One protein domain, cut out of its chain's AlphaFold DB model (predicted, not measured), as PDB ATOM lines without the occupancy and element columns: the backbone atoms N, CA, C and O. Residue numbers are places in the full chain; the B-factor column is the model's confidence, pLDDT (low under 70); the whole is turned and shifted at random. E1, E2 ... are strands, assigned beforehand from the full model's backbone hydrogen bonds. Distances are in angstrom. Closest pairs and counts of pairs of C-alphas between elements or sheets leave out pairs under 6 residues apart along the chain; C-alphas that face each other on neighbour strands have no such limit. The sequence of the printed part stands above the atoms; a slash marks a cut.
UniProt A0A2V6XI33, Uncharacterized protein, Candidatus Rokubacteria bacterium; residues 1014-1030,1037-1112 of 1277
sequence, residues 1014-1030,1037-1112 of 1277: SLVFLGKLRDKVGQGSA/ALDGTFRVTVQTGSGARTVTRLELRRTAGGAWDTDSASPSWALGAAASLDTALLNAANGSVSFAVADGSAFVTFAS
ATOM      1  N   SER A1014      35.350 -23.365  47.395       77.06
ATOM      2  CA  SER A1014      35.277 -23.854  48.778       77.06
ATOM      3  C   SER A1014      36.582 -23.614  49.546       77.06
ATOM      4  O   SER A1014      37.676 -23.625  48.982       77.06
ATOM      5  N   LEU A1015      36.461 -23.377  50.857       77.00
ATOM      6  CA  LEU A1015      37.569 -23.049  51.758       77.00
ATOM      7  C   LEU A1015      37.558 -23.981  52.975       77.00
ATOM      8  O   LEU A1015      36.513 -24.171  53.594       77.00
ATOM      9  N   VAL A1016      38.719 -24.522  53.351       77.94
ATOM     10  CA  VAL A1016      38.887 -25.399  54.522       77.94
ATOM     11  C   VAL A1016      40.064 -24.923  55.371       77.94
ATOM     12  O   VAL A1016      41.170 -24.763  54.863       77.94
ATOM     13  N   PHE A1017      39.861 -24.720  56.674       78.69
ATOM     14  CA  PHE A1017      40.953 -24.418  57.609       78.69
ATOM     15  C   PHE A1017      41.737 -25.697  57.932       78.69
ATOM     16  O   PHE A1017      41.161 -26.661  58.430       78.69
ATOM     17  N   LEU A1018      43.042 -25.711  57.646       75.25
ATOM     18  CA  LEU A1018      43.911 -26.876  57.865       75.25
ATOM     19  C   LEU A1018      44.585 -26.881  59.246       75.25
ATOM     20  O   LEU A1018      45.258 -27.847  59.593       75.25
ATOM     21  N   GLY A1019      44.397 -25.831  60.047       65.75
ATOM     22  CA  GLY A1019      44.997 -25.704  61.370       65.75
ATOM     23  C   GLY A1019      46.164 -24.722  61.407       65.75
ATOM     24  O   GLY A1019      46.412 -23.962  60.470       65.75
ATOM     25  N   LYS A1020      46.862 -24.731  62.543       66.94
ATOM     26  CA  LYS A1020      47.952 -23.809  62.876       66.94
ATOM     27  C   LYS A1020      49.301 -24.465  62.605       66.94
ATOM     28  O   LYS A1020      50.014 -24.830  63.534       66.94
ATOM     29  N   LEU A1021      49.545 -24.784  61.334       59.22
ATOM     30  CA  LEU A1021      50.544 -25.784  60.960       59.22
ATOM     31  C   LEU A1021      51.959 -25.212  60.809       59.22
ATOM     32  O   LEU A1021      52.890 -25.915  61.195       59.22
ATOM     33  N   ARG A1022      52.145 -23.999  60.255       60.00
ATOM     34  CA  ARG A1022      53.470 -23.380  60.024       60.00
ATOM     35  C   ARG A1022      53.413 -21.862  59.829       60.00
ATOM     36  O   ARG A1022      52.467 -21.367  59.223       60.00
ATOM     37  N   ASP A1023      54.495 -21.191  60.219       60.28
ATOM     38  CA  ASP A1023      54.832 -19.817  59.831       60.28
ATOM     39  C   ASP A1023      55.648 -19.838  58.515       60.28
ATOM     40  O   ASP A1023      56.746 -20.401  58.448       60.28
ATOM     41  N   LYS A1024      55.052 -19.334  57.427       65.06
ATOM     42  CA  LYS A1024      55.645 -19.244  56.077       65.06
ATOM     43  C   LYS A1024      55.226 -17.923  55.418       65.06
ATOM     44  O   LYS A1024      54.535 -17.930  54.396       65.06
ATOM     45  N   VAL A1025      55.624 -16.785  55.990       64.81
ATOM     46  CA  VAL A1025      55.387 -15.467  55.373       64.81
ATOM     47  C   VAL A1025      56.672 -14.614  55.366       64.81
ATOM     48  O   VAL A1025      57.308 -14.419  56.397       64.81
ATOM     49  N   GLY A1026      57.075 -14.118  54.186       58.28
ATOM     50  CA  GLY A1026      58.275 -13.284  53.962       58.28
ATOM     51  C   GLY A1026      59.383 -13.956  53.124       58.28
ATOM     52  O   GLY A1026      59.573 -15.168  53.177       58.28
ATOM     53  N   GLN A1027      60.127 -13.175  52.327       57.25
ATOM     54  CA  GLN A1027      61.332 -13.615  51.598       57.25
ATOM     55  C   GLN A1027      62.489 -12.620  51.794       57.25
ATOM     56  O   GLN A1027      62.278 -11.413  51.898       57.25
ATOM     57  N   GLY A1028      63.728 -13.122  51.795       54.84
ATOM     58  CA  GLY A1028      64.946 -12.310  51.908       54.84
ATOM     59  C   GLY A1028      65.280 -11.877  53.342       54.84
ATOM     60  O   GLY A1028      64.824 -12.481  54.307       54.84
ATOM     61  N   SER A1029      66.078 -10.816  53.492       47.00
ATOM     62  CA  SER A1029      66.500 -10.258  54.792       47.00
ATOM     63  C   SER A1029      65.357  -9.655  55.631       47.00
ATOM     64  O   SER A1029      65.604  -9.207  56.747       47.00
ATOM     65  N   ALA A1030      64.123  -9.671  55.112       47.06
ATOM     66  CA  ALA A1030      62.883  -9.313  55.803       47.06
ATOM     67  C   ALA A1030      62.040 -10.538  56.224       47.06
ATOM     68  O   ALA A1030      60.902 -10.373  56.655       47.06
ATOM     69  N   ALA A1037      54.523 -18.383  67.703       54.34
ATOM     70  CA  ALA A1037      53.084 -18.189  67.765       54.34
ATOM     71  C   ALA A1037      52.369 -18.999  66.666       54.34
ATOM     72  O   ALA A1037      52.957 -19.510  65.715       54.34
ATOM     73  N   LEU A1038      51.069 -19.219  66.859       48.06
ATOM     74  CA  LEU A1038      50.271 -20.137  66.049       48.06
ATOM     75  C   LEU A1038      49.486 -19.390  64.949       48.06
ATOM     76  O   LEU A1038      48.367 -18.948  65.222       48.06
ATOM     77  N   ASP A1039      50.010 -19.370  63.719       64.50
ATOM     78  CA  ASP A1039      49.429 -18.726  62.520       64.50
ATOM     79  C   ASP A1039      48.501 -19.627  61.677       64.50
ATOM     80  O   ASP A1039      48.562 -20.855  61.738       64.50
ATOM     81  N   GLY A1040      47.588 -19.029  60.899       69.75
ATOM     82  CA  GLY A1040      46.488 -19.740  60.227       69.75
ATOM     83  C   GLY A1040      46.811 -20.255  58.817       69.75
ATOM     84  O   GLY A1040      47.246 -19.493  57.958       69.75
ATOM     85  N   THR A1041      46.530 -21.537  58.540       77.94
ATOM     86  CA  THR A1041      46.691 -22.156  57.208       77.94
ATOM     87  C   THR A1041      45.360 -22.656  56.626       77.94
ATOM     88  O   THR A1041      44.591 -23.331  57.313       77.94
ATOM     89  N   PHE A1042      45.082 -22.379  55.346       80.31
ATOM     90  CA  PHE A1042      43.810 -22.709  54.678       80.31
ATOM     91  C   PHE A1042      44.025 -23.402  53.331       80.31
ATOM     92  O   PHE A1042      44.939 -23.047  52.599       80.31
ATOM     93  N   ARG A1043      43.155 -24.349  52.969       83.06
ATOM     94  CA  ARG A1043      43.058 -24.943  51.628       83.06
ATOM     95  C   ARG A1043      41.884 -24.328  50.874       83.06
ATOM     96  O   ARG A1043      40.756 -24.383  51.360       83.06
ATOM     97  N   VAL A1044      42.138 -23.805  49.681       81.62
ATOM     98  CA  VAL A1044      41.130 -23.272  48.754       81.62
ATOM     99  C   VAL A1044      40.951 -24.275  47.617       81.62
ATOM    100  O   VAL A1044      41.951 -24.694  47.043       81.62
ATOM    101  N   THR A1045      39.716 -24.668  47.295       80.44
ATOM    102  CA  THR A1045      39.394 -25.552  46.156       80.44
ATOM    103  C   THR A1045      38.434 -24.853  45.194       80.44
ATOM    104  O   THR A1045      37.416 -24.309  45.622       80.44
ATOM    105  N   VAL A1046      38.736 -24.885  43.895       76.88
ATOM    106  CA  VAL A1046      37.834 -24.421  42.829       76.88
ATOM    107  C   VAL A1046      36.904 -25.580  42.457       76.88
ATOM    108  O   VAL A1046      37.400 -26.635  42.079       76.88
ATOM    109  N   GLN A1047      35.578 -25.442  42.604       74.88
ATOM    110  CA  GLN A1047      34.644 -26.556  42.366       74.88
ATOM    111  C   GLN A1047      34.476 -26.862  40.873       74.88
ATOM    112  O   GLN A1047      34.397 -25.936  40.068       74.88
ATOM    113  N   THR A1048      34.352 -28.148  40.531       71.12
ATOM    114  CA  THR A1048      34.086 -28.633  39.167       71.12
ATOM    115  C   THR A1048      32.819 -28.009  38.570       71.12
ATOM    116  O   THR A1048      31.784 -27.949  39.231       71.12
ATOM    117  N   GLY A1049      32.890 -27.562  37.313       65.75
ATOM    118  CA  GLY A1049      31.839 -26.802  36.620       65.75
ATOM    119  C   GLY A1049      32.058 -25.282  36.607       65.75
ATOM    120  O   GLY A1049      31.285 -24.563  35.976       65.75
ATOM    121  N   SER A1050      33.123 -24.785  37.247       68.81
ATOM    122  CA  SER A1050      33.476 -23.355  37.301       68.81
ATOM    123  C   SER A1050      34.390 -22.906  36.149       68.81
ATOM    124  O   SER A1050      34.491 -21.702  35.860       68.81
ATOM    125  N   GLY A1051      35.039 -23.877  35.493       63.84
ATOM    126  CA  GLY A1051      35.991 -23.696  34.395       63.84
ATOM    127  C   GLY A1051      37.407 -23.343  34.873       63.84
ATOM    128  O   GLY A1051      37.587 -22.795  35.958       63.84
ATOM    129  N   ALA A1052      38.427 -23.648  34.059       64.38
ATOM    130  CA  ALA A1052      39.821 -23.293  34.353       64.38
ATOM    131  C   ALA A1052      40.035 -21.767  34.288       64.38
ATOM    132  O   ALA A1052      39.576 -21.122  33.340       64.38
ATOM    133  N   ARG A1053      40.722 -21.192  35.285       72.81
ATOM    134  CA  ARG A1053      40.924 -19.734  35.439       72.81
ATOM    135  C   ARG A1053      42.293 -19.399  36.037       72.81
ATOM    136  O   ARG A1053      42.978 -20.278  36.558       72.81
ATOM    137  N   THR A1054      42.682 -18.127  35.988       75.25
ATOM    138  CA  THR A1054      43.925 -17.616  36.595       75.25
ATOM    139  C   THR A1054      43.606 -16.798  37.841       75.25
ATOM    140  O   THR A1054      42.767 -15.904  37.785       75.25
ATOM    141  N   VAL A1055      44.270 -17.098  38.961       76.81
ATOM    142  CA  VAL A1055      44.196 -16.326  40.212       76.81
ATOM    143  C   VAL A1055      45.128 -15.134  40.105       76.81
ATOM    144  O   VAL A1055      46.337 -15.326  39.983       76.81
ATOM    145  N   THR A1056      44.580 -13.925  40.184       77.00
ATOM    146  CA  THR A1056      45.341 -12.666  40.074       77.00
ATOM    147  C   THR A1056      45.403 -11.882  41.385       77.00
ATOM    148  O   THR A1056      46.303 -11.065  41.578       77.00
ATOM    149  N   ARG A1057      44.484 -12.146  42.321       77.44
ATOM    150  CA  ARG A1057      44.474 -11.549  43.663       77.44
ATOM    151  C   ARG A1057      43.885 -12.520  44.677       77.44
ATOM    152  O   ARG A1057      42.888 -13.188  44.396       77.44
ATOM    153  N   LEU A1058      44.490 -12.564  45.864       77.81
ATOM    154  CA  LEU A1058      43.954 -13.273  47.020       77.81
ATOM    155  C   LEU A1058      43.715 -12.295  48.158       77.81
ATOM    156  O   LEU A1058      44.608 -11.537  48.536       77.81
ATOM    157  N   GLU A1059      42.516 -12.354  48.721       77.56
ATOM    158  CA  GLU A1059      42.170 -11.606  49.916       77.56
ATOM    159  C   GLU A1059      41.454 -12.515  50.915       77.56
ATOM    160  O   GLU A1059      40.416 -13.112  50.626       77.56
ATOM    161  N   LEU A1060      42.015 -12.624  52.116       73.56
ATOM    162  CA  LEU A1060      41.394 -13.286  53.253       73.56
ATOM    163  C   LEU A1060      40.797 -12.205  54.156       73.56
ATOM    164  O   LEU A1060      41.523 -11.459  54.807       73.56
ATOM    165  N   ARG A1061      39.467 -12.126  54.214       68.56
ATOM    166  CA  ARG A1061      38.741 -11.146  55.032       68.56
ATOM    167  C   ARG A1061      38.095 -11.804  56.237       68.56
ATOM    168  O   ARG A1061      37.362 -12.790  56.118       68.56
ATOM    169  N   ARG A1062      38.277 -11.197  57.408       65.50
ATOM    170  CA  ARG A1062      37.470 -11.490  58.593       65.50
ATOM    171  C   ARG A1062      36.223 -10.605  58.566       65.50
ATOM    172  O   ARG A1062      36.337  -9.383  58.537       65.50
ATOM    173  N   THR A1063      35.030 -11.197  58.657       60.19
ATOM    174  CA  THR A1063      33.747 -10.450  58.689       60.19
ATOM    175  C   THR A1063      33.665  -9.388  59.799       60.19
ATOM    176  O   THR A1063      32.874  -8.460  59.691       60.19
ATOM    177  N   ALA A1064      34.485  -9.497  60.852       55.69
ATOM    178  CA  ALA A1064      34.558  -8.551  61.972       55.69
ATOM    179  C   ALA A1064      35.657  -7.469  61.832       55.69
ATOM    180  O   ALA A1064      35.950  -6.775  62.807       55.69
ATOM    181  N   GLY A1065      36.259  -7.321  60.647       52.09
ATOM    182  CA  GLY A1065      37.346  -6.378  60.374       52.09
ATOM    183  C   GLY A1065      38.733  -7.020  60.489       52.09
ATOM    184  O   GLY A1065      38.986  -7.832  61.382       52.09
ATOM    185  N   GLY A1066      39.615  -6.653  59.555       59.97
ATOM    186  CA  GLY A1066      40.922  -7.273  59.315       59.97
ATOM    187  C   GLY A1066      40.919  -8.051  57.996       59.97
ATOM    188  O   GLY A1066      40.130  -8.984  57.831       59.97
ATOM    189  N   ALA A1067      41.768  -7.636  57.059       65.62
ATOM    190  CA  ALA A1067      41.966  -8.285  55.771       65.62
ATOM    191  C   ALA A1067      43.462  -8.515  55.558       65.62
ATOM    192  O   ALA A1067      44.269  -7.631  55.842       65.62
ATOM    193  N   TRP A1068      43.802  -9.704  55.077       70.81
ATOM    194  CA  TRP A1068      45.127 -10.034  54.580       70.81
ATOM    195  C   TRP A1068      45.014 -10.137  53.070       70.81
ATOM    196  O   TRP A1068      44.184 -10.904  52.581       70.81
ATOM    197  N   ASP A1069      45.810  -9.377  52.332       70.50
ATOM    198  CA  ASP A1069      45.806  -9.429  50.877       70.50
ATOM    199  C   ASP A1069      47.210  -9.617  50.306       70.50
ATOM    200  O   ASP A1069      48.225  -9.574  51.008       70.50
ATOM    201  N   THR A1070      47.234  -9.896  49.010       70.56
ATOM    202  CA  THR A1070      48.448  -9.971  48.199       70.56
ATOM    203  C   THR A1070      48.704  -8.665  47.435       70.56
ATOM    204  O   THR A1070      49.327  -8.700  46.374       70.56
ATOM    205  N   ASP A1071      48.180  -7.517  47.893       68.38
ATOM    206  CA  ASP A1071      48.305  -6.242  47.178       68.38
ATOM    207  C   ASP A1071      49.652  -5.569  47.479       68.38
ATOM    208  O   ASP A1071      50.007  -5.285  48.625       68.38
ATOM    209  N   SER A1072      50.419  -5.292  46.424       60.38
ATOM    210  CA  SER A1072      51.770  -4.730  46.529       60.38
ATOM    211  C   SER A1072      51.825  -3.320  47.134       60.38
ATOM    212  O   SER A1072      52.893  -2.893  47.567       60.38
ATOM    213  N   ALA A1073      50.698  -2.597  47.172       61.72
ATOM    214  CA  ALA A1073      50.620  -1.239  47.712       61.72
ATOM    215  C   ALA A1073      50.443  -1.180  49.245       61.72
ATOM    216  O   ALA A1073      50.545  -0.100  49.832       61.72
ATOM    217  N   SER A1074      50.184  -2.314  49.907       56.03
ATOM    218  CA  SER A1074      50.011  -2.386  51.360       56.03
ATOM    219  C   SER A1074      51.368  -2.569  52.068       56.03
ATOM    220  O   SER A1074      52.096  -3.503  51.734       56.03
ATOM    221  N   PRO A1075      51.748  -1.722  53.052       49.62
ATOM    222  CA  PRO A1075      53.100  -1.701  53.633       49.62
ATOM    223  C   PRO A1075      53.463  -2.896  54.542       49.62
ATOM    224  O   PRO A1075      54.478  -2.853  55.233       49.62
ATOM    225  N   SER A1076      52.680  -3.977  54.543       52.31
ATOM    226  CA  SER A1076      52.990  -5.213  55.271       52.31
ATOM    227  C   SER A1076      52.324  -6.419  54.596       52.31
ATOM    228  O   SER A1076      51.125  -6.636  54.768       52.31
ATOM    229  N   TRP A1077      53.085  -7.205  53.827       55.19
ATOM    230  CA  TRP A1077      52.613  -8.457  53.220       55.19
ATOM    231  C   TRP A1077      52.392  -9.521  54.297       55.19
ATOM    232  O   TRP A1077      53.348  -9.974  54.923       55.19
ATOM    233  N   ALA A1078      51.139  -9.930  54.495       63.19
ATOM    234  CA  ALA A1078      50.767 -10.884  55.540       63.19
ATOM    235  C   ALA A1078      49.948 -12.092  55.020       63.19
ATOM    236  O   ALA A1078      49.445 -12.863  55.836       63.19
ATOM    237  N   LEU A1079      49.842 -12.284  53.688       75.38
ATOM    238  CA  LEU A1079      49.224 -13.460  53.047       75.38
ATOM    239  C   LEU A1079      50.140 -14.106  51.989       75.38
ATOM    240  O   LEU A1079      50.524 -13.472  51.006       75.38
ATOM    241  N   GLY A1080      50.443 -15.394  52.155       73.38
ATOM    242  CA  GLY A1080      51.186 -16.208  51.187       73.38
ATOM    243  C   GLY A1080      50.322 -17.312  50.572       73.38
ATOM    244  O   GLY A1080      49.438 -17.838  51.242       73.38
ATOM    245  N   ALA A1081      50.584 -17.706  49.326       79.06
ATOM    246  CA  ALA A1081      49.961 -18.853  48.664       79.06
ATOM    247  C   ALA A1081      51.019 -19.861  48.207       79.06
ATOM    248  O   ALA A1081      52.088 -19.474  47.749       79.06
ATOM    249  N   ALA A1082      50.730 -21.155  48.300       78.12
ATOM    250  CA  ALA A1082      51.582 -22.219  47.787       78.12
ATOM    251  C   ALA A1082      50.738 -23.377  47.248       78.12
ATOM    252  O   ALA A1082      49.601 -23.589  47.670       78.12
ATOM    253  N   ALA A1083      51.306 -24.172  46.342       80.31
ATOM    254  CA  ALA A1083      50.624 -25.355  45.814       80.31
ATOM    255  C   ALA A1083      50.326 -26.400  46.915       80.31
ATOM    256  O   ALA A1083      49.355 -27.145  46.830       80.31
ATOM    257  N   SER A1084      51.144 -26.443  47.971       79.25
ATOM    258  CA  SER A1084      50.986 -27.305  49.148       79.25
ATOM    259  C   SER A1084      51.688 -26.716  50.385       79.25
ATOM    260  O   SER A1084      52.416 -25.728  50.290       79.25
ATOM    261  N   LEU A1085      51.518 -27.357  51.550       74.06
ATOM    262  CA  LEU A1085      52.140 -26.950  52.823       74.06
ATOM    263  C   LEU A1085      53.679 -26.871  52.766       74.06
ATOM    264  O   LEU A1085      54.304 -26.034  53.430       74.06
ATOM    265  N   ASP A1086      54.312 -27.733  51.971       74.62
ATOM    266  CA  ASP A1086      55.768 -27.878  51.918       74.62
ATOM    267  C   ASP A1086      56.419 -27.083  50.782       74.62
ATOM    268  O   ASP A1086      57.585 -26.710  50.900       74.62
ATOM    269  N   THR A1087      55.667 -26.714  49.742       75.75
ATOM    270  CA  THR A1087      56.203 -25.970  48.591       75.75
ATOM    271  C   THR A1087      56.583 -24.524  48.923       75.75
ATOM    272  O   THR A1087      56.144 -23.959  49.933       75.75
ATOM    273  N   ALA A1088      57.420 -23.933  48.066       76.62
ATOM    274  CA  ALA A1088      57.732 -22.508  48.097       76.62
ATOM    275  C   ALA A1088      56.477 -21.663  47.819       76.62
ATOM    276  O   ALA A1088      55.539 -22.131  47.167       76.62
ATOM    277  N   LEU A1089      56.468 -20.427  48.324       78.81
ATOM    278  CA  LEU A1089      55.396 -19.475  48.041       78.81
ATOM    279  C   LEU A1089      55.366 -19.132  46.543       78.81
ATOM    280  O   LEU A1089      56.411 -18.919  45.932       78.81
ATOM    281  N   LEU A1090      54.156 -19.073  45.982       82.31
ATOM    282  CA  LEU A1090      53.842 -18.643  44.615       82.31
ATOM    283  C   LEU A1090      53.796 -17.113  44.481       82.31
ATOM    284  O   LEU A1090      53.648 -16.599  43.375       82.31
ATOM    285  N   ASN A1091      53.889 -16.384  45.594       80.88
ATOM    286  CA  ASN A1091      53.961 -14.929  45.591       80.88
ATOM    287  C   ASN A1091      55.273 -14.449  44.952       80.88
ATOM    288  O   ASN A1091      56.344 -15.007  45.198       80.88
ATOM    289  N   ALA A1092      55.199 -13.360  44.190       71.69
ATOM    290  CA  ALA A1092      56.367 -12.605  43.756       71.69
ATOM    291  C   ALA A1092      57.002 -11.838  44.934       71.69
ATOM    292  O   ALA A1092      56.382 -11.645  45.981       71.69
ATOM    293  N   ALA A1093      58.230 -11.338  44.749       70.00
ATOM    294  CA  ALA A1093      58.969 -10.601  45.785       70.00
ATOM    295  C   ALA A1093      58.260  -9.319  46.282       70.00
ATOM    296  O   ALA A1093      58.602  -8.809  47.341       70.00
ATOM    297  N   ASN A1094      57.277  -8.806  45.533       67.38
ATOM    298  CA  ASN A1094      56.432  -7.668  45.913       67.38
ATOM    299  C   ASN A1094      55.088  -8.078  46.559       67.38
ATOM    300  O   ASN A1094      54.202  -7.238  46.685       67.38
ATOM    301  N   GLY A1095      54.899  -9.364  46.876       69.31
ATOM    302  CA  GLY A1095      53.688  -9.917  47.488       69.31
ATOM    303  C   GLY A1095      52.588 -10.372  46.516       69.31
ATOM    304  O   GLY A1095      51.743 -11.168  46.925       69.31
ATOM    305  N   SER A1096      52.608  -9.945  45.247       74.12
ATOM    306  CA  SER A1096      51.554 -10.263  44.261       74.12
ATOM    307  C   SER A1096      51.525 -11.739  43.838       74.12
ATOM    308  O   SER A1096      52.545 -12.427  43.900       74.12
ATOM    309  N   VAL A1097      50.362 -12.232  43.391       76.62
ATOM    310  CA  VAL A1097      50.180 -13.607  42.888       76.62
ATOM    311  C   VAL A1097      49.642 -13.605  41.459       76.62
ATOM    312  O   VAL A1097      48.811 -12.779  41.099       76.62
ATOM    313  N   SER A1098      50.111 -14.547  40.643       81.94
ATOM    314  CA  SER A1098      49.531 -14.844  39.332       81.94
ATOM    315  C   SER A1098      49.789 -16.308  38.999       81.94
ATOM    316  O   SER A1098      50.924 -16.691  38.713       81.94
ATOM    317  N   PHE A1099      48.763 -17.154  39.111       79.69
ATOM    318  CA  PHE A1099      48.893 -18.579  38.798       79.69
ATOM    319  C   PHE A1099      47.580 -19.198  38.321       79.69
ATOM    320  O   PHE A1099      46.490 -18.821  38.749       79.69
ATOM    321  N   ALA A1100      47.688 -20.173  37.420       77.38
ATOM    322  CA  ALA A1100      46.540 -20.894  36.893       77.38
ATOM    323  C   ALA A1100      46.020 -21.933  37.898       77.38
ATOM    324  O   ALA A1100      46.796 -22.636  38.548       77.38
ATOM    325  N   VAL A1101      44.699 -22.070  37.966       76.12
ATOM    326  CA  VAL A1101      43.992 -23.134  38.684       76.12
ATOM    327  C   VAL A1101      43.043 -23.821  37.718       76.12
ATOM    328  O   VAL A1101      42.171 -23.207  37.098       76.12
ATOM    329  N   ALA A1102      43.231 -25.129  37.586       76.50
ATOM    330  CA  ALA A1102      42.323 -25.971  36.828       76.50
ATOM    331  C   ALA A1102      41.002 -26.156  37.592       76.50
ATOM    332  O   ALA A1102      40.964 -26.094  38.826       76.50
ATOM    333  N   ASP A1103      39.930 -26.422  36.852       75.31
ATOM    334  CA  ASP A1103      38.628 -26.780  37.416       75.31
ATOM    335  C   ASP A1103      38.778 -28.012  38.335       75.31
ATOM    336  O   ASP A1103      39.378 -29.013  37.942       75.31
ATOM    337  N   GLY A1104      38.315 -27.926  39.584       73.44
ATOM    338  CA  GLY A1104      38.493 -28.981  40.595       73.44
ATOM    339  C   GLY A1104      39.807 -28.945  41.397       73.44
ATOM    340  O   GLY A1104      39.975 -29.755  42.311       73.44
ATOM    341  N   SER A1105      40.756 -28.053  41.088       77.44
ATOM    342  CA  SER A1105      42.070 -28.015  41.757       77.44
ATOM    343  C   SER A1105      42.071 -27.229  43.078       77.44
ATOM    344  O   SER A1105      41.176 -26.422  43.343       77.44
ATOM    345  N   ALA A1106      43.079 -27.473  43.928       82.44
ATOM    346  CA  ALA A1106      43.224 -26.813  45.225       82.44
ATOM    347  C   ALA A1106      44.644 -26.287  45.481       82.44
ATOM    348  O   ALA A1106      45.616 -26.929  45.090       82.44
ATOM    349  N   PHE A1107      44.749 -25.171  46.204       81.50
ATOM    350  CA  PHE A1107      46.004 -24.572  46.684       81.50
ATOM    351  C   PHE A1107      45.885 -24.177  48.167       81.50
ATOM    352  O   PHE A1107      44.796 -24.227  48.746       81.50
ATOM    353  N   VAL A1108      47.004 -23.833  48.809       83.25
ATOM    354  CA  VAL A1108      47.078 -23.521  50.245       83.25
ATOM    355  C   VAL A1108      47.487 -22.064  50.454       83.25
ATOM    356  O   VAL A1108      48.366 -21.570  49.756       83.25
ATOM    357  N   THR A1109      46.880 -21.382  51.423       81.00
ATOM    358  CA  THR A1109      47.225 -20.006  51.812       81.00
ATOM    359  C   THR A1109      47.608 -19.910  53.290       81.00
ATOM    360  O   THR A1109      46.982 -20.562  54.129       81.00
ATOM    361  N   PHE A1110      48.594 -19.072  53.611       77.12
ATOM    362  CA  PHE A1110      49.145 -18.839  54.953       77.12
ATOM    363  C   PHE A1110      48.953 -17.374  55.347       77.12
ATOM    364  O   PHE A1110      49.283 -16.498  54.547       77.12
ATOM    365  N   ALA A1111      48.443 -17.109  56.550       74.62
ATOM    366  CA  ALA A1111      48.212 -15.759  57.067       74.62
ATOM    367  C   ALA A1111      48.931 -15.542  58.411       74.62
ATOM    368  O   ALA A1111      48.790 -16.387  59.296       74.62
ATOM    369  N   SER A1112      49.640 -14.413  58.555       66.19
ATOM    370  CA  SER A1112      50.402 -14.022  59.764       66.19
ATOM    371  C   SER A1112      49.604 -13.103  60.709       66.19
ATOM    372  O   SER A1112      48.805 -12.286  60.239       66.19
TER     373      SER A1112
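What this domain is: This is residues 1014 to 1030 and 1037 to 1112 of the 1277 residues of an uncharacterized protein of Candidatus Rokubacteria bacterium (UniProt A0A2V6XI33). What shape do these atoms make? It is a small sandwich of two sheets partly face to face, the strongly twisted sheet E1, E2, E7, E5 and the smaller sheet E4, E3, E6, with their strands crossed at 43 degrees. The bent strand E3 spans the smaller sheet. What is it made of? The printed part has 93 residues and no named helix; its class is all strand, with seven named strands, E1 to E7, yet these hold 39 residues, under half, and both sheets are antiparallel. It is compact, with a radius of gyration of the C-alphas of 13.0 A and spans of 40 by 29 by 25 A.

Where its parts are: Where do the strands begin? E1, residues 1014 to 1019, starts at C-alpha 1014 (35.277, -23.854, 48.778); E2 is residues 1040 to 1046, 20.0 A long. What follows? E3 is residues 1053 to 1062, 24.8 A, E4 1067 to 1069, E5 1079 to 1082, E6 1099 to 1101, and E7 1106 to 1111, ending at C-alpha 1111 (48.212, -15.759, 57.067).

How they stand to each other: How do E1, E2, E7 and E5 pair? In that order, with N 1016 and O 1043 at 2.9 A, N 1042 and O 1109 at 2.9 A, and N 1080 and O 1110 at 2.9 A, within hydrogen-bond range. How does E3 pair? It bends by 69 degrees at residue 1056; residues 1053 to 1055 pair with E6, N 1055 to O 1099 2.8 A, and 1059 to 1061 with E4, its hairpin partner, N 1060 to O 1068 2.8 A. Where do the sheets approach? The closest C-alphas of E4 and E5, Trp 1068 and Leu 1079, are 5.6 A apart.

The domain as a whole: Is the printed part cut? Residues 1031 to 1036 are not printed, and C-alphas 1030 and 1037 are 17.8 A apart. Which link is long? E5 to E6, with 16 residues. Where is confidence low? Mean pLDDT of the printed part is 70.3, and 38 residues are under 70, among them 1019 to 1030.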